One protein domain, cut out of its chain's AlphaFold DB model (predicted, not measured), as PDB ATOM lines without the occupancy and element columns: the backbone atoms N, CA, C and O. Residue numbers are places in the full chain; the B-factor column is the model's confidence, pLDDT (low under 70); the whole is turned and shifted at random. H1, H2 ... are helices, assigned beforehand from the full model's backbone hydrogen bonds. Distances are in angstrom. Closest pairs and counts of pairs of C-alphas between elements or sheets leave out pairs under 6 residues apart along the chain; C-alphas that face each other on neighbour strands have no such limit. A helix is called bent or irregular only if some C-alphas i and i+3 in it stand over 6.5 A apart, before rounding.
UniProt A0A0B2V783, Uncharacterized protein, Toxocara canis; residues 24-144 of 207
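Overview. This is residues 24 to 144 of the 207 residues of an uncharacterized protein of Toxocara canis (UniProt A0A0B2V783). The long helix H7 is cradled on one side by an arc of three helices, H6, H5 and H2; H5, H6 and H7 make an up-and-down bundle, each running against the one before, and H2 crosses H7 and H5 slantwise. H3 and H4 lie at the end where H7 begins, the small H8 is at its other end, and H1 lies crosswise at the beginning of H2, its centre the farthest of the eight from the mean of the C-alphas, at 17.6 A. The printed part has 121 residues, with eight named helices in the order H1 to H8 and no named strand: the class is all helix. It is compact, with a radius of gyration of the C-alphas of 14.6 A, and rounded, spanning 38 by 34 by 25 A.

Along the chain. Find C-alpha 121 at (256.799, 200.299, 253.212); from there H7, residues 121 to 137, runs 23.9 A to C-alpha 137 at (247.173, 211.631, 234.501). Look next at H6, residues 98 to 112, 21.2 A long, and H5, residues 75 to 89, 20.9 A. H2 is residues 44 to 54, 15.4 A; it is neither bent nor irregular, but only just: C-alphas 50 and 53 are 6.5 A apart. H3 is residues 57 to 65, H4 residues 67 to 72 and H8 residues 139 to 142. H1, residues 24 to 36, begins at C-alpha 24, (237.439, 213.192, 232.571), and is 17.5 A long.

Arrangement. Start at the hubs, H7 and H2, which touch four helices each. They touch each other at a steep tilt of 44 degrees, opposite ways; the closest C-alphas, of Tyr 49 and Met 133, are 4.5 A apart. H5 touches H7, closest at C-alphas 79 and 126, 5.4 A. With residues 106 to 110 alone, H6 touches residues 123 to 127 of H7 in a helical hairpin, at a shallow tilt of 20 degrees; C-alphas 110 and 123, the closest, are 5.3 A apart. H1 touches H2, closest at C-alphas 32 and 44, 5.1 A. H4 is close to H7 but not clearly touching, with closest C-alphas 70 and 122 at 6.5 A. H8 only just touches H6, with 3 pairs of C-alphas within 8 A, the closest being 99 and 142, 6.8 A. H2 and H6 are apart. In H1, H3, H4, H5, H6 and H7 every O i to N i+4 pair is within hydrogen-bond range, in H2 5 of 7 are, and H8 is too short for such a pair.

Size, cuts and confidence. Look for the farthest C-alphas at Ala 27 and Asp 118, 40.6 A apart. The printed part has no cut, and no link is long. Mean pLDDT of the printed part is 81.4; residues 24 to 43 and residue 91 are under 70.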
ATOM      1  N   ILE A  24     237.351 213.367 231.115       69.44
ATOM      2  CA  ILE A  24     237.439 213.192 232.571       69.44
ATOM      3  C   ILE A  24     238.628 213.980 233.122       69.44
ATOM      4  O   ILE A  24     238.485 214.696 234.118       69.44
ATOM      5  N   VAL A  25     239.789 213.883 232.471       65.81
ATOM      6  CA  VAL A  25     241.000 214.604 232.869       65.81
ATOM      7  C   VAL A  25     240.812 216.115 232.705       65.81
ATOM      8  O   VAL A  25     241.103 216.861 233.636       65.81
ATOM      9  N   ALA A  26     240.257 216.587 231.590       64.25
ATOM     10  CA  ALA A  26     240.025 218.008 231.334       64.25
ATOM     11  C   ALA A  26     238.989 218.617 232.293       64.25
ATOM     12  O   ALA A  26     239.229 219.680 232.873       64.25
ATOM     13  N   ALA A  27     237.866 217.932 232.525       67.25
ATOM     14  CA  ALA A  27     236.852 218.369 233.482       67.25
ATOM     15  C   ALA A  27     237.419 218.398 234.904       67.25
ATOM     16  O   ALA A  27     237.199 219.349 235.654       67.25
ATOM     17  N   SER A  28     238.210 217.392 235.270       64.25
ATOM     18  CA  SER A  28     238.789 217.317 236.607       64.25
ATOM     19  C   SER A  28     239.972 218.274 236.795       64.25
ATOM     20  O   SER A  28     240.168 218.752 237.909       64.25
ATOM     21  N   ASN A  29     240.720 218.625 235.744       63.03
ATOM     22  CA  ASN A  29     241.681 219.736 235.753       63.03
ATOM     23  C   ASN A  29     240.963 221.082 235.884       63.03
ATOM     24  O   ASN A  29     241.371 221.895 236.697       63.03
ATOM     25  N   THR A  30     239.835 221.277 235.200       66.25
ATOM     26  CA  THR A  30     239.006 222.484 235.360       66.25
ATOM     27  C   THR A  30     238.489 222.621 236.794       66.25
ATOM     28  O   THR A  30     238.595 223.682 237.405       66.25
ATOM     29  N   VAL A  31     237.967 221.534 237.376       68.69
ATOM     30  CA  VAL A  31     237.574 221.495 238.793       68.69
ATOM     31  C   VAL A  31     238.786 221.706 239.697       68.69
ATOM     32  O   VAL A  31     238.674 222.412 240.694       68.69
ATOM     33  N   SER A  32     239.944 221.137 239.347       61.78
ATOM     34  CA  SER A  32     241.194 221.374 240.067       61.78
ATOM     35  C   SER A  32     241.523 222.856 240.064       61.78
ATOM     36  O   SER A  32     241.608 223.392 241.149       61.78
ATOM     37  N   ASP A  33     241.585 223.530 238.916       60.19
ATOM     38  CA  ASP A  33     241.902 224.958 238.767       60.19
ATOM     39  C   ASP A  33     240.928 225.875 239.510       60.19
ATOM     40  O   ASP A  33     241.344 226.816 240.195       60.19
ATOM     41  N   LEU A  34     239.631 225.557 239.459       58.56
ATOM     42  CA  LEU A  34     238.610 226.236 240.263       58.56
ATOM     43  C   LEU A  34     238.871 226.083 241.767       58.56
ATOM     44  O   LEU A  34     238.584 226.995 242.547       58.56
ATOM     45  N   LEU A  35     239.421 224.943 242.181       55.44
ATOM     46  CA  LEU A  35     239.805 224.681 243.561       55.44
ATOM     47  C   LEU A  35     241.206 225.220 243.891       55.44
ATOM     48  O   LEU A  35     241.366 225.656 245.027       55.44
ATOM     49  N   THR A  36     242.145 225.309 242.936       56.09
ATOM     50  CA  THR A  36     243.538 225.793 243.067       56.09
ATOM     51  C   THR A  36     243.595 227.234 243.579       56.09
ATOM     52  O   THR A  36     244.508 227.610 244.316       56.09
ATOM     53  N   HIS A  37     242.565 228.041 243.294       55.81
ATOM     54  CA  HIS A  37     242.391 229.370 243.894       55.81
ATOM     55  C   HIS A  37     242.206 229.352 245.428       55.81
ATOM     56  O   HIS A  37     242.376 230.387 246.080       55.81
ATOM     57  N   ARG A  38     241.917 228.199 246.049       51.25
ATOM     58  CA  ARG A  38     242.100 227.985 247.492       51.25
ATOM     59  C   ARG A  38     243.525 227.511 247.758       51.25
ATOM     60  O   ARG A  38     243.884 226.392 247.396       51.25
ATOM     61  N   LYS A  39     244.297 228.323 248.491       40.91
ATOM     62  CA  LYS A  39     245.592 227.933 249.078       40.91
ATOM     63  C   LYS A  39     245.530 226.488 249.609       40.91
ATOM     64  O   LYS A  39     244.671 226.192 250.438       40.91
ATOM     65  N   ASN A  40     246.457 225.642 249.145       46.09
ATOM     66  CA  ASN A  40     246.687 224.230 249.520       46.09
ATOM     67  C   ASN A  40     245.927 223.141 248.739       46.09
ATOM     68  O   ASN A  40     245.873 221.999 249.190       46.09
ATOM     69  N   SER A  41     245.372 223.432 247.566       47.84
ATOM     70  CA  SER A  41     244.817 222.398 246.683       47.84
ATOM     71  C   SER A  41     245.852 221.985 245.634       47.84
ATOM     72  O   SER A  41     245.918 222.526 244.536       47.84
ATOM     73  N   GLY A  42     246.694 221.006 245.977       55.66
ATOM     74  CA  GLY A  42     247.358 220.216 244.937       55.66
ATOM     75  C   GLY A  42     246.281 219.644 244.009       55.66
ATOM     76  O   GLY A  42     245.237 219.233 244.519       55.66
ATOM     77  N   SER A  43     246.499 219.678 242.684       69.19
ATOM     78  CA  SER A  43     245.497 219.289 241.670       69.19
ATOM     79  C   SER A  43     244.681 218.084 242.146       69.19
ATOM     80  O   SER A  43     245.238 217.073 242.590       69.19
ATOM     81  N   PHE A  44     243.353 218.217 242.135       73.69
ATOM     82  CA  PHE A  44     242.444 217.206 242.668       73.69
ATOM     83  C   PHE A  44     242.719 215.842 242.030       73.69
ATOM     84  O   PHE A  44     242.753 214.836 242.735       73.69
ATOM     85  N   LEU A  45     243.015 215.819 240.726       73.62
ATOM     86  CA  LEU A  45     243.416 214.602 240.026       73.62
ATOM     87  C   LEU A  45     244.754 214.037 240.505       73.62
ATOM     88  O   LEU A  45     244.851 212.825 240.691       73.62
ATOM     89  N   LYS A  46     245.774 214.883 240.728       78.44
ATOM     90  CA  LYS A  46     247.055 214.432 241.304       78.44
ATOM     91  C   LYS A  46     246.794 213.726 242.633       78.44
ATOM     92  O   LYS A  46     247.187 212.579 242.816       78.44
ATOM     93  N   SER A  47     246.030 214.365 243.517       78.38
ATOM     94  CA  SER A  47     245.653 213.783 244.809       78.38
ATOM     95  C   SER A  47     244.844 212.489 244.650       78.38
ATOM     96  O   SER A  47     245.110 211.509 245.340       78.38
ATOM     97  N   TYR A  48     243.882 212.451 243.726       82.25
ATOM     98  CA  TYR A  48     243.046 211.280 243.456       82.25
ATOM     99  C   TYR A  48     243.873 210.063 243.021       82.25
ATOM    100  O   TYR A  48     243.757 208.984 243.610       82.25
ATOM    101  N   TYR A  49     244.741 210.229 242.023       83.81
ATOM    102  CA  TYR A  49     245.514 209.105 241.508       83.81
ATOM    103  C   TYR A  49     246.646 208.675 242.449       83.81
ATOM    104  O   TYR A  49     246.909 207.477 242.558       83.81
ATOM    105  N   LEU A  50     247.247 209.602 243.205       83.12
ATOM    106  CA  LEU A  50     248.191 209.250 244.273       83.12
ATOM    107  C   LEU A  50     247.511 208.409 245.360       83.12
ATOM    108  O   LEU A  50     248.035 207.381 245.783       83.12
ATOM    109  N   LEU A  51     246.302 208.796 245.772       84.62
ATOM    110  CA  LEU A  51     245.544 208.068 246.791       84.62
ATOM    111  C   LEU A  51     244.993 206.728 246.293       84.62
ATOM    112  O   LEU A  51     244.634 205.887 247.113       84.62
ATOM    113  N   THR A  52     244.934 206.494 244.980       86.06
ATOM    114  CA  THR A  52     244.387 205.250 244.418       86.06
ATOM    115  C   THR A  52     245.152 204.026 244.920       86.06
ATOM    116  O   THR A  52     244.529 203.042 245.320       86.06
ATOM    117  N   TYR A  53     246.490 204.088 244.980       86.88
ATOM    118  CA  TYR A  53     247.272 202.989 245.553       86.88
ATOM    119  C   TYR A  53     247.090 202.885 247.068       86.88
ATOM    120  O   TYR A  53     246.799 201.804 247.575       86.88
ATOM    121  N   ALA A  54     247.200 204.003 247.786       84.06
ATOM    122  CA  ALA A  54     247.029 204.043 249.237       84.06
ATOM    123  C   ALA A  54     245.668 203.476 249.690       84.06
ATOM    124  O   ALA A  54     245.566 202.877 250.756       84.06
ATOM    125  N   CYS A  55     244.621 203.630 248.876       85.88
ATOM    126  CA  CYS A  55     243.279 203.102 249.120       85.88
ATOM    127  C   CYS A  55     243.065 201.655 248.636       85.88
ATOM    128  O   CYS A  55     242.005 201.088 248.904       85.88
ATOM    129  N   SER A  56     244.023 201.059 247.922       87.88
ATOM    130  CA  SER A  56     243.976 199.641 247.548       87.88
ATOM    131  C   SER A  56     244.145 198.743 248.776       87.88
ATOM    132  O   SER A  56     244.606 199.199 249.819       87.88
ATOM    133  N   GLN A  57     243.794 197.460 248.659       87.81
ATOM    134  CA  GLN A  57     243.959 196.509 249.764       87.81
ATOM    135  C   GLN A  57     245.419 196.447 250.237       87.81
ATOM    136  O   GLN A  57     245.685 196.649 251.415       87.81
ATOM    137  N   GLU A  58     246.356 196.288 249.298       89.25
ATOM    138  CA  GLU A  58     247.796 196.266 249.575       89.25
ATOM    139  C   GLU A  58     248.270 197.562 250.254       89.25
ATOM    140  O   GLU A  58     248.931 197.527 251.290       89.25
ATOM    141  N   GLY A  59     247.873 198.722 249.718       87.38
ATOM    142  CA  GLY A  59     248.222 200.017 250.305       87.38
ATOM    143  C   GLY A  59     247.639 200.213 251.706       87.38
ATOM    144  O   GLY A  59     248.316 200.736 252.588       87.38
ATOM    145  N   GLN A  60     246.407 199.757 251.947       88.56
ATOM    146  CA  GLN A  60     245.781 199.808 253.268       88.56
ATOM    147  C   GLN A  60     246.455 198.877 254.271       88.56
ATOM    148  O   GLN A  60     246.472 199.204 255.454       88.56
ATOM    149  N   ASP A  61     246.991 197.743 253.835       90.12
ATOM    150  CA  ASP A  61     247.687 196.815 254.723       90.12
ATOM    151  C   ASP A  61     249.038 197.400 255.160       90.12
ATOM    152  O   ASP A  61     249.280 197.504 256.362       90.12
ATOM    153  N   ILE A  62     249.804 197.981 254.228       88.31
ATOM    154  CA  ILE A  62     251.022 198.747 254.548       88.31
ATOM    155  C   ILE A  62     250.713 199.925 255.489       88.31
ATOM    156  O   ILE A  62     251.403 200.147 256.483       88.31
ATOM    157  N   LEU A  63     249.653 200.691 255.201       86.62
ATOM    158  CA  LEU A  63     249.267 201.841 256.022       86.62
ATOM    159  C   LEU A  63     248.780 201.452 257.416       86.62
ATOM    160  O   LEU A  63     248.857 202.288 258.308       86.62
ATOM    161  N   LYS A  64     248.224 200.253 257.621       88.06
ATOM    162  CA  LYS A  64     247.842 199.785 258.963       88.06
ATOM    163  C   LYS A  64     249.071 199.415 259.781       88.06
ATOM    164  O   LYS A  64     249.096 199.730 260.965       88.06
ATOM    165  N   GLU A  65     250.043 198.764 259.152       90.25
ATOM    166  CA  GLU A  65     251.246 198.259 259.811       90.25
ATOM    167  C   GLU A  65     252.241 199.379 260.141       90.25
ATOM    168  O   GLU A  65     252.759 199.436 261.250       90.25
ATOM    169  N   HIS A  66     252.433 200.336 259.229       90.44
ATOM    170  CA  HIS A  66     253.483 201.358 259.344       90.44
ATOM    171  C   HIS A  66     252.943 202.786 259.514       90.44
ATOM    172  O   HIS A  66     253.650 203.761 259.260       90.44
ATOM    173  N   ARG A  67     251.676 202.944 259.926       87.56
ATOM    174  CA  ARG A  67     250.975 204.243 259.939       87.56
ATOM    175  C   ARG A  67     251.738 205.360 260.641       87.56
ATOM    176  O   ARG A  67     251.734 206.491 260.156       87.56
ATOM    177  N   GLU A  68     252.268 205.048 261.818       90.06
ATOM    178  CA  GLU A  68     252.901 206.009 262.715       90.06
ATOM    179  C   GLU A  68     254.126 206.614 262.041       90.06
ATOM    180  O   GLU A  68     254.115 207.807 261.738       90.06
ATOM    181  N   CYS A  69     255.073 205.765 261.638       92.56
ATOM    182  CA  CYS A  69     256.265 206.218 260.936       92.56
ATOM    183  C   CYS A  69     255.943 206.928 259.614       92.56
ATOM    184  O   CYS A  69     256.445 208.018 259.361       92.56
ATOM    185  N   LEU A  70     255.049 206.379 258.780       88.31
ATOM    186  CA  LEU A  70     254.707 207.008 257.495       88.31
ATOM    187  C   LEU A  70     254.113 208.419 257.662       88.31
ATOM    188  O   LEU A  70     254.213 209.253 256.758       88.31
ATOM    189  N   THR A  71     253.463 208.673 258.801       88.38
ATOM    190  CA  THR A  71     252.918 209.990 259.148       88.38
ATOM    191  C   THR A  71     254.006 210.910 259.697       88.38
ATOM    192  O   THR A  71     254.075 212.062 259.274       88.38
ATOM    193  N   GLU A  72     254.842 210.412 260.608       92.44
ATOM    194  CA  GLU A  72     255.949 211.153 261.228       92.44
ATOM    195  C   GLU A  72     256.967 211.634 260.187       92.44
ATOM    196  O   GLU A  72     257.280 212.822 260.123       92.44
ATOM    197  N   GLU A  73     257.353 210.747 259.274       91.56
ATOM    198  CA  GLU A  73     258.270 211.020 258.162       91.56
ATOM    199  C   GLU A  73     257.597 211.773 256.999       91.56
ATOM    200  O   GLU A  73     258.216 212.063 255.976       91.56
ATOM    201  N   ARG A  74     256.301 212.098 257.122       90.06
ATOM    202  CA  ARG A  74     255.518 212.870 256.135       90.06
ATOM    203  C   ARG A  74     255.600 212.302 254.713       90.06
ATOM    204  O   ARG A  74     255.581 213.040 253.724       90.06
ATOM    205  N   ILE A  75     255.590 210.974 254.593       89.44
ATOM    206  CA  ILE A  75     255.757 210.258 253.318       89.44
ATOM    207  C   ILE A  75     254.701 210.656 252.288       89.44
ATOM    208  O   ILE A  75     255.005 210.804 251.104       89.44
ATOM    209  N   GLY A  76     253.459 210.881 252.725       86.62
ATOM    210  CA  GLY A  76     252.384 211.340 251.843       86.62
ATOM    211  C   GLY A  76     252.660 212.711 251.218       86.62
ATOM    212  O   GLY A  76     252.352 212.928 250.047       86.62
ATOM    213  N   GLU A  77     253.285 213.623 251.965       86.06
ATOM    214  CA  GLU A  77     253.633 214.956 251.469       86.06
ATOM    215  C   GLU A  77     254.831 214.912 250.522       86.06
ATOM    216  O   GLU A  77     254.795 215.530 249.456       86.06
ATOM    217  N   MET A  78     255.858 214.127 250.865       89.12
ATOM    218  CA  MET A  78     256.987 213.855 249.972       89.12
ATOM    219  C   MET A  78     256.513 213.263 248.645       89.12
ATOM    220  O   MET A  78     256.892 213.743 247.579       89.12
ATOM    221  N   THR A  79     255.618 212.277 248.713       89.75
ATOM    222  CA  THR A  79     255.024 211.619 247.544       89.75
ATOM    223  C   THR A  79     254.256 212.617 246.671       89.75
ATOM    224  O   THR A  79     254.408 212.624 245.451       89.75
ATOM    225  N   LEU A  80     253.463 213.509 247.278       85.38
ATOM    226  CA  LEU A  80     252.727 214.548 246.551       85.38
ATOM    227  C   LEU A  80     253.659 215.567 245.879       85.38
ATOM    228  O   LEU A  80     253.422 215.965 244.733       85.38
ATOM    229  N   SER A  81     254.716 215.976 246.580       86.62
ATOM    230  CA  SER A  81     255.729 216.901 246.066       86.62
ATOM    231  C   SER A  81     256.482 216.291 244.880       86.62
ATOM    232  O   SER A  81     256.539 216.898 243.809       86.62
ATOM    233  N   ALA A  82     256.957 215.049 245.024       88.69
ATOM    234  CA  ALA A  82     257.632 214.307 243.963       88.69
ATOM    235  C   ALA A  82     256.731 214.144 242.731       88.69
ATOM    236  O   ALA A  82     257.145 214.443 241.615       88.69
ATOM    237  N   GLY A  83     255.466 213.757 242.922       87.00
ATOM    238  CA  GLY A  83     254.514 213.616 241.819       87.00
ATOM    239  C   GLY A  83     254.244 214.931 241.085       87.00
ATOM    240  O   GLY A  83     254.131 214.958 239.856       87.00
ATOM    241  N   THR A  84     254.197 216.037 241.826       84.25
ATOM    242  CA  THR A  84     254.040 217.377 241.250       84.25
ATOM    243  C   THR A  84     255.250 217.761 240.409       84.25
ATOM    244  O   THR A  84     255.078 218.076 239.234       84.25
ATOM    245  N   TYR A  85     256.454 217.643 240.973       85.06
ATOM    246  CA  TYR A  85     257.706 217.939 240.279       85.06
ATOM    247  C   TYR A  85     257.872 217.100 239.010       85.06
ATOM    248  O   TYR A  85     258.154 217.634 237.938       85.06
ATOM    249  N   LEU A  86     257.645 215.791 239.115       84.75
ATOM    250  CA  LEU A  86     257.811 214.870 237.998       84.75
ATOM    251  C   LEU A  86     256.826 215.153 236.861       84.75
ATOM    252  O   LEU A  86     257.221 215.169 235.698       84.75
ATOM    253  N   SER A  87     255.564 215.438 237.200       81.69
ATOM    254  CA  SER A  87     254.559 215.804 236.197       81.69
ATOM    255  C   SER A  87     254.901 217.120 235.496       81.69
ATOM    256  O   SER A  87     254.610 217.281 234.323       81.69
ATOM    257  N   GLU A  88     255.514 218.077 236.188       82.31
ATOM    258  CA  GLU A  88     255.840 219.378 235.590       82.31
ATOM    259  C   GLU A  88     257.130 219.351 234.770       82.31
ATOM    260  O   GLU A  88     257.237 220.073 233.787       82.31
ATOM    261  N   LYS A  89     258.122 218.543 235.161       80.12
ATOM    262  CA  LYS A  89     259.450 218.559 234.531       80.12
ATOM    263  C   LYS A  89     259.658 217.530 233.438       80.12
ATOM    264  O   LYS A  89     260.422 217.796 232.516       80.12
ATOM    265  N   PHE A  90     259.021 216.368 233.527       72.69
ATOM    266  CA  PHE A  90     259.386 215.255 232.654       72.69
ATOM    267  C   PHE A  90     258.417 215.033 231.504       72.69
ATOM    268  O   PHE A  90     258.791 214.432 230.512       72.69
ATOM    269  N   LEU A  91     257.223 215.615 231.547       67.94
ATOM    270  CA  LEU A  91     256.239 215.448 230.473       67.94
ATOM    271  C   LEU A  91     256.460 216.354 229.263       67.94
ATOM    272  O   LEU A  91     255.831 216.153 228.224       67.94
ATOM    273  N   GLU A  92     257.353 217.334 229.392       73.62
ATOM    274  CA  GLU A  92     257.815 218.162 228.277       73.62
ATOM    275  C   GLU A  92     258.846 217.430 227.399       73.62
ATOM    276  O   GLU A  92     259.138 217.893 226.299       73.62
ATOM    277  N   HIS A  93     259.369 216.283 227.855       75.75
ATOM    278  CA  HIS A  93     260.297 215.463 227.076       75.75
ATOM    279  C   HIS A  93     259.581 214.796 225.890       75.75
ATOM    280  O   HIS A  93     258.356 214.587 225.935       75.75
ATOM    281  N   PRO A  94     260.329 214.482 224.817       78.81
ATOM    282  CA  PRO A  94     259.789 213.741 223.689       78.81
ATOM    283  C   PRO A  94     259.374 212.324 224.114       78.81
ATOM    284  O   PRO A  94     259.852 211.775 225.111       78.81
ATOM    285  N   ASP A  95     258.418 211.753 223.379       78.88
ATOM    286  CA  ASP A  95     257.721 210.522 223.775       78.88
ATOM    287  C   ASP A  95     258.639 209.284 223.831       78.88
ATOM    288  O   ASP A  95     258.307 208.302 224.491       78.88
ATOM    289  N   ASP A  96     259.793 209.321 223.164       81.56
ATOM    290  CA  ASP A  96     260.813 208.270 223.177       81.56
ATOM    291  C   ASP A  96     261.720 208.304 224.417       81.56
ATOM    292  O   ASP A  96     262.233 207.260 224.812       81.56
ATOM    293  N   GLU A  97     261.871 209.458 225.071       85.56
ATOM    294  CA  GLU A  97     262.733 209.633 226.255       85.56
ATOM    295  C   GLU A  97     261.938 209.699 227.570       85.56
ATOM    296  O   GLU A  97     262.472 209.437 228.653       85.56
ATOM    297  N   VAL A  98     260.644 210.036 227.502       87.25
ATOM    298  CA  VAL A  98     259.822 210.321 228.688       87.25
ATOM    299  C   VAL A  98     259.747 209.146 229.670       87.25
ATOM    300  O   VAL A  98     259.788 209.358 230.884       87.25
ATOM    301  N   CYS A  99     259.664 207.905 229.180       88.44
ATOM    302  CA  CYS A  99     259.606 206.736 230.056       88.44
ATOM    303  C   CYS A  99     260.904 206.573 230.855       88.44
ATOM    304  O   CYS A  99     260.845 206.339 232.065       88.44
ATOM    305  N   ASP A 100     262.055 206.724 230.198       89.12
ATOM    306  CA  ASP A 100     263.369 206.506 230.800       89.12
ATOM    307  C   ASP A 100     263.684 207.580 231.838       89.12
ATOM    308  O   ASP A 100     264.088 207.260 232.959       89.12
ATOM    309  N   GLU A 101     263.424 208.849 231.522       88.56
ATOM    310  CA  GLU A 101     263.694 209.952 232.444       88.56
ATOM    311  C   GLU A 101     262.765 209.933 233.668       88.56
ATOM    312  O   GLU A 101     263.223 210.106 234.805       88.56
ATOM    313  N   VAL A 102     261.470 209.635 233.481       87.94
ATOM    314  CA  VAL A 102     260.543 209.468 234.614       87.94
ATOM    315  C   VAL A 102     260.955 208.273 235.472       87.94
ATOM    316  O   VAL A 102     260.973 208.388 236.698       87.94
ATOM    317  N   ASN A 103     261.311 207.135 234.865       89.44
ATOM    318  CA  ASN A 103     261.691 205.938 235.614       89.44
ATOM    319  C   ASN A 103     263.011 206.145 236.371       89.44
ATOM    320  O   ASN A 103     263.109 205.799 237.546       89.44
ATOM    321  N   LYS A 104     263.998 206.801 235.753       89.88
ATOM    322  CA  LYS A 104     265.261 207.180 236.395       89.88
ATOM    323  C   LYS A 104     265.029 208.044 237.630       89.88
ATOM    324  O   LYS A 104     265.543 207.726 238.702       89.88
ATOM    325  N   LYS A 105     264.216 209.102 237.527       89.75
ATOM    326  CA  LYS A 105     263.899 209.928 238.700       89.75
ATOM    327  C   LYS A 105     263.057 209.205 239.739       89.75
ATOM    328  O   LYS A 105     263.252 209.431 240.930       89.75
ATOM    329  N   LEU A 106     262.151 208.326 239.321       89.56
ATOM    330  CA  LEU A 106     261.397 207.487 240.244       89.56
ATOM    331  C   LEU A 106     262.340 206.611 241.085       89.56
ATOM    332  O   LEU A 106     262.183 206.563 242.303       89.56
ATOM    333  N   GLN A 107     263.358 206.002 240.465       89.88
ATOM    334  CA  GLN A 107     264.384 205.229 241.173       89.88
ATOM    335  C   GLN A 107     265.232 206.085 242.117       89.88
ATOM    336  O   GLN A 107     265.523 205.650 243.228       89.88
ATOM    337  N   GLU A 108     265.591 207.313 241.728       90.25
ATOM    338  CA  GLU A 108     266.288 208.238 242.632       90.25
ATOM    339  C   GLU A 108     265.466 208.516 243.898       90.25
ATOM    340  O   GLU A 108     266.008 208.478 245.004       90.25
ATOM    341  N   TYR A 109     264.155 208.739 243.761       89.81
ATOM    342  CA  TYR A 109     263.287 208.933 244.920       89.81
ATOM    343  C   TYR A 109     263.179 207.667 245.780       89.81
ATOM    344  O   TYR A 109     263.258 207.769 247.002       89.81
ATOM    345  N   ILE A 110     263.025 206.482 245.174       88.62
ATOM    346  CA  ILE A 110     263.007 205.202 245.908       88.62
ATOM    347  C   ILE A 110     264.307 205.035 246.701       88.62
ATOM    348  O   ILE A 110     264.267 204.775 247.903       88.62
ATOM    349  N   GLY A 111     265.454 205.255 246.058       88.31
ATOM    350  CA  GLY A 111     266.764 205.173 246.697       88.31
ATOM    351  C   GLY A 111     266.931 206.172 247.843       88.31
ATOM    352  O   GLY A 111     267.441 205.806 248.899       88.31
ATOM    353  N   ALA A 112     266.439 207.404 247.686       88.94
ATOM    354  CA  ALA A 112     266.483 208.429 248.732       88.94
ATOM    355  C   ALA A 112     265.637 208.078 249.969       88.94
ATOM    356  O   ALA A 112     265.877 208.609 251.050       88.94
ATOM    357  N   MET A 113     264.661 207.181 249.824       87.12
ATOM    358  CA  MET A 113     263.836 206.689 250.928       87.12
ATOM    359  C   MET A 113     264.374 205.407 251.570       87.12
ATOM    360  O   MET A 113     263.721 204.836 252.453       87.12
ATOM    361  N   LYS A 114     265.544 204.921 251.136       87.19
ATOM    362  CA  LYS A 114     266.182 203.751 251.738       87.19
ATOM    363  C   LYS A 114     266.424 203.996 253.228       87.19
ATOM    364  O   LYS A 114     267.002 205.004 253.615       87.19
ATOM    365  N   GLY A 115     265.974 203.058 254.060       82.00
ATOM    366  CA  GLY A 115     266.127 203.128 255.518       82.00
ATOM    367  C   GLY A 115     265.038 203.912 256.254       82.00
ATOM    368  O   GLY A 115     264.971 203.815 257.475       82.00
ATOM    369  N   ILE A 116     264.144 204.616 255.552       85.25
ATOM    370  CA  ILE A 116     263.002 205.285 256.186       85.25
ATOM    371  C   ILE A 116     261.960 204.240 256.616       85.25
ATOM    372  O   ILE A 116     261.602 203.359 255.838       85.25
ATOM    373  N   CYS A 117     261.452 204.354 257.846       82.62
ATOM    374  CA  CYS A 117     260.470 203.444 258.454       82.62
ATOM    375  C   CYS A 117     260.900 201.986 258.630       82.62
ATOM    376  O   CYS A 117     260.038 201.104 258.663       82.62
ATOM    377  N   ASP A 118     262.208 201.735 258.739       75.50
ATOM    378  CA  ASP A 118     262.852 200.430 258.963       75.50
ATOM    379  C   ASP A 118     262.474 199.284 258.015       75.50
ATOM    380  O   ASP A 118     263.045 198.195 258.095       75.50
ATOM    381  N   SER A 119     261.591 199.562 257.069       76.25
ATOM    382  CA  SER A 119     260.898 198.648 256.181       76.25
ATOM    383  C   SER A 119     260.796 199.290 254.804       76.25
ATOM    384  O   SER A 119     260.911 200.501 254.631       76.25
ATOM    385  N   GLU A 120     260.506 198.474 253.804       87.31
ATOM    386  CA  GLU A 120     260.324 198.925 252.423       87.31
ATOM    387  C   GLU A 120     258.977 199.639 252.200       87.31
ATOM    388  O   GLU A 120     258.673 200.114 251.104       87.31
ATOM    389  N   SER A 121     258.156 199.751 253.249       86.75
ATOM    390  CA  SER A 121     256.799 200.299 253.212       86.75
ATOM    391  C   SER A 121     256.733 201.708 252.626       86.75
ATOM    392  O   SER A 121     255.882 201.981 251.776       86.75
ATOM    393  N   ALA A 122     257.642 202.594 253.036       89.38
ATOM    394  CA  ALA A 122     257.663 203.983 252.594       89.38
ATOM    395  C   ALA A 122     257.971 204.082 251.091       89.38
ATOM    396  O   ALA A 122     257.254 204.751 250.341       89.38
ATOM    397  N   GLN A 123     258.978 203.333 250.641       92.06
ATOM    398  CA  GLN A 123     259.390 203.235 249.239       92.06
ATOM    399  C   GLN A 123     258.277 202.637 248.374       92.06
ATOM    400  O   GLN A 123     257.958 203.175 247.311       92.06
ATOM    401  N   MET A 124     257.625 201.578 248.860       91.00
ATOM    402  CA  MET A 124     256.523 200.919 248.164       91.00
ATOM    403  C   MET A 124     255.316 201.847 248.015       91.00
ATOM    404  O   MET A 124     254.762 201.981 246.920       91.00
ATOM    405  N   ILE A 125     254.920 202.515 249.106       90.94
ATOM    406  CA  ILE A 125     253.812 203.475 249.120       90.94
ATOM    407  C   ILE A 125     254.076 204.597 248.132       90.94
ATOM    408  O   ILE A 125     253.212 204.869 247.298       90.94
ATOM    409  N   MET A 126     255.252 205.220 248.178       91.50
ATOM    410  CA  MET A 126     255.570 206.302 247.259       91.50
ATOM    411  C   MET A 126     255.614 205.802 245.811       91.50
ATOM    412  O   MET A 126     254.896 206.346 244.971       91.50
ATOM    413  N   CYS A 127     256.390 204.754 245.504       93.12
ATOM    414  CA  CYS A 127     256.580 204.305 244.124       93.12
ATOM    415  C   CYS A 127     255.261 203.922 243.456       93.12
ATOM    416  O   CYS A 127     254.934 204.412 242.372       93.12
ATOM    417  N   LYS A 128     254.453 203.080 244.110       92.50
ATOM    418  CA  LYS A 128     253.195 202.616 243.519       92.50
ATOM    419  C   LYS A 128     252.146 203.726 243.438       92.50
ATOM    420  O   LYS A 128     251.370 203.738 242.479       92.50
ATOM    421  N   SER A 129     252.148 204.679 244.375       91.56
ATOM    422  CA  SER A 129     251.288 205.868 244.293       91.56
ATOM    423  C   SER A 129     251.678 206.758 243.112       91.56
ATOM    424  O   SER A 129     250.816 207.112 242.309       91.56
ATOM    425  N   LEU A 130     252.972 207.057 242.952       91.56
ATOM    426  CA  LEU A 130     253.498 207.840 241.831       91.56
ATOM    427  C   LEU A 130     253.224 207.162 240.488       91.56
ATOM    428  O   LEU A 130     252.711 207.797 239.572       91.56
ATOM    429  N   ARG A 131     253.469 205.851 240.386       91.38
ATOM    430  CA  ARG A 131     253.169 205.057 239.187       91.38
ATOM    431  C   ARG A 131     251.702 205.170 238.771       91.38
ATOM    432  O   ARG A 131     251.417 205.377 237.593       91.38
ATOM    433  N   ASN A 132     250.775 205.020 239.719       89.12
ATOM    434  CA  ASN A 132     249.343 205.146 239.437       89.12
ATOM    435  C   ASN A 132     248.973 206.573 239.029       89.12
ATOM    436  O   ASN A 132     248.182 206.756 238.106       89.12
ATOM    437  N   MET A 133     249.582 207.571 239.665       87.75
ATOM    438  CA  MET A 133     249.431 208.967 239.274       87.75
ATOM    439  C   MET A 133     249.875 209.223 237.836       87.75
ATOM    440  O   MET A 133     249.104 209.805 237.077       87.75
ATOM    441  N   PHE A 134     251.049 208.746 237.431       87.06
ATOM    442  CA  PHE A 134     251.541 208.929 236.067       87.06
ATOM    443  C   PHE A 134     250.675 208.228 235.029       87.06
ATOM    444  O   PHE A 134     250.259 208.860 234.062       87.06
ATOM    445  N   LYS A 135     250.344 206.953 235.257       85.31
ATOM    446  CA  LYS A 135     249.492 206.189 234.335       85.31
ATOM    447  C   LYS A 135     248.076 206.757 234.224       85.31
ATOM    448  O   LYS A 135     247.458 206.618 233.178       85.31
ATOM    449  N   GLY A 136     247.564 207.375 235.289       83.81
ATOM    450  CA  GLY A 136     246.242 207.995 235.298       83.81
ATOM    451  C   GLY A 136     246.208 209.373 234.640       83.81
ATOM    452  O   GLY A 136     245.332 209.645 233.823       83.81
ATOM    453  N   LEU A 137     247.150 210.251 234.993       80.50
ATOM    454  CA  LEU A 137     247.173 211.631 234.501       80.50
ATOM    455  C   LEU A 137     247.636 211.750 233.049       80.50
ATOM    456  O   LEU A 137     247.116 212.599 232.336       80.50
ATOM    457  N   HIS A 138     248.582 210.908 232.636       81.56
ATOM    458  CA  HIS A 138     249.286 211.022 231.352       81.56
ATOM    459  C   HIS A 138     249.161 209.717 230.578       81.56
ATOM    460  O   HIS A 138     250.145 209.145 230.115       81.56
ATOM    461  N   ALA A 139     247.938 209.185 230.533       81.31
ATOM    462  CA  ALA A 139     247.643 207.906 229.897       81.31
ATOM    463  C   ALA A 139     248.000 207.914 228.403       81.31
ATOM    464  O   ALA A 139     248.429 206.903 227.870       81.31
ATOM    465  N   ASP A 140     247.886 209.055 227.733       80.50
ATOM    466  CA  ASP A 140     248.287 209.257 226.343       80.50
ATOM    467  C   ASP A 140     249.798 209.063 226.138       80.50
ATOM    468  O   ASP A 140     250.205 208.253 225.305       80.50
ATOM    469  N   LYS A 141     250.634 209.724 226.946       80.25
ATOM    470  CA  LYS A 141     252.098 209.659 226.814       80.25
ATOM    471  C   LYS A 141     252.724 208.427 227.460       80.25
ATOM    472  O   LYS A 141     253.681 207.870 226.940       80.25
ATOM    473  N   LEU A 142     252.195 207.991 228.601       84.31
ATOM    474  CA  LEU A 142     252.843 207.000 229.464       84.31
ATOM    475  C   LEU A 142     252.182 205.614 229.427       84.31
ATOM    476  O   LEU A 142     252.562 204.751 230.223       84.31
ATOM    477  N   HIS A 143     251.219 205.362 228.528       79.38
ATOM    478  CA  HIS A 143     250.534 204.061 228.439       79.38
ATOM    479  C   HIS A 143     251.493 202.877 228.273       79.38
ATOM    480  O   HIS A 143     251.264 201.822 228.868       79.38
ATOM    481  N   ASN A 144     252.572 203.055 227.504       82.69
ATOM    482  CA  ASN A 144     253.557 202.003 227.239       82.69
ATOM    483  C   ASN A 144     254.718 201.982 228.240       82.69
ATOM    484  O   ASN A 144     255.521 201.049 228.209       82.69
TER     485      ASN A 144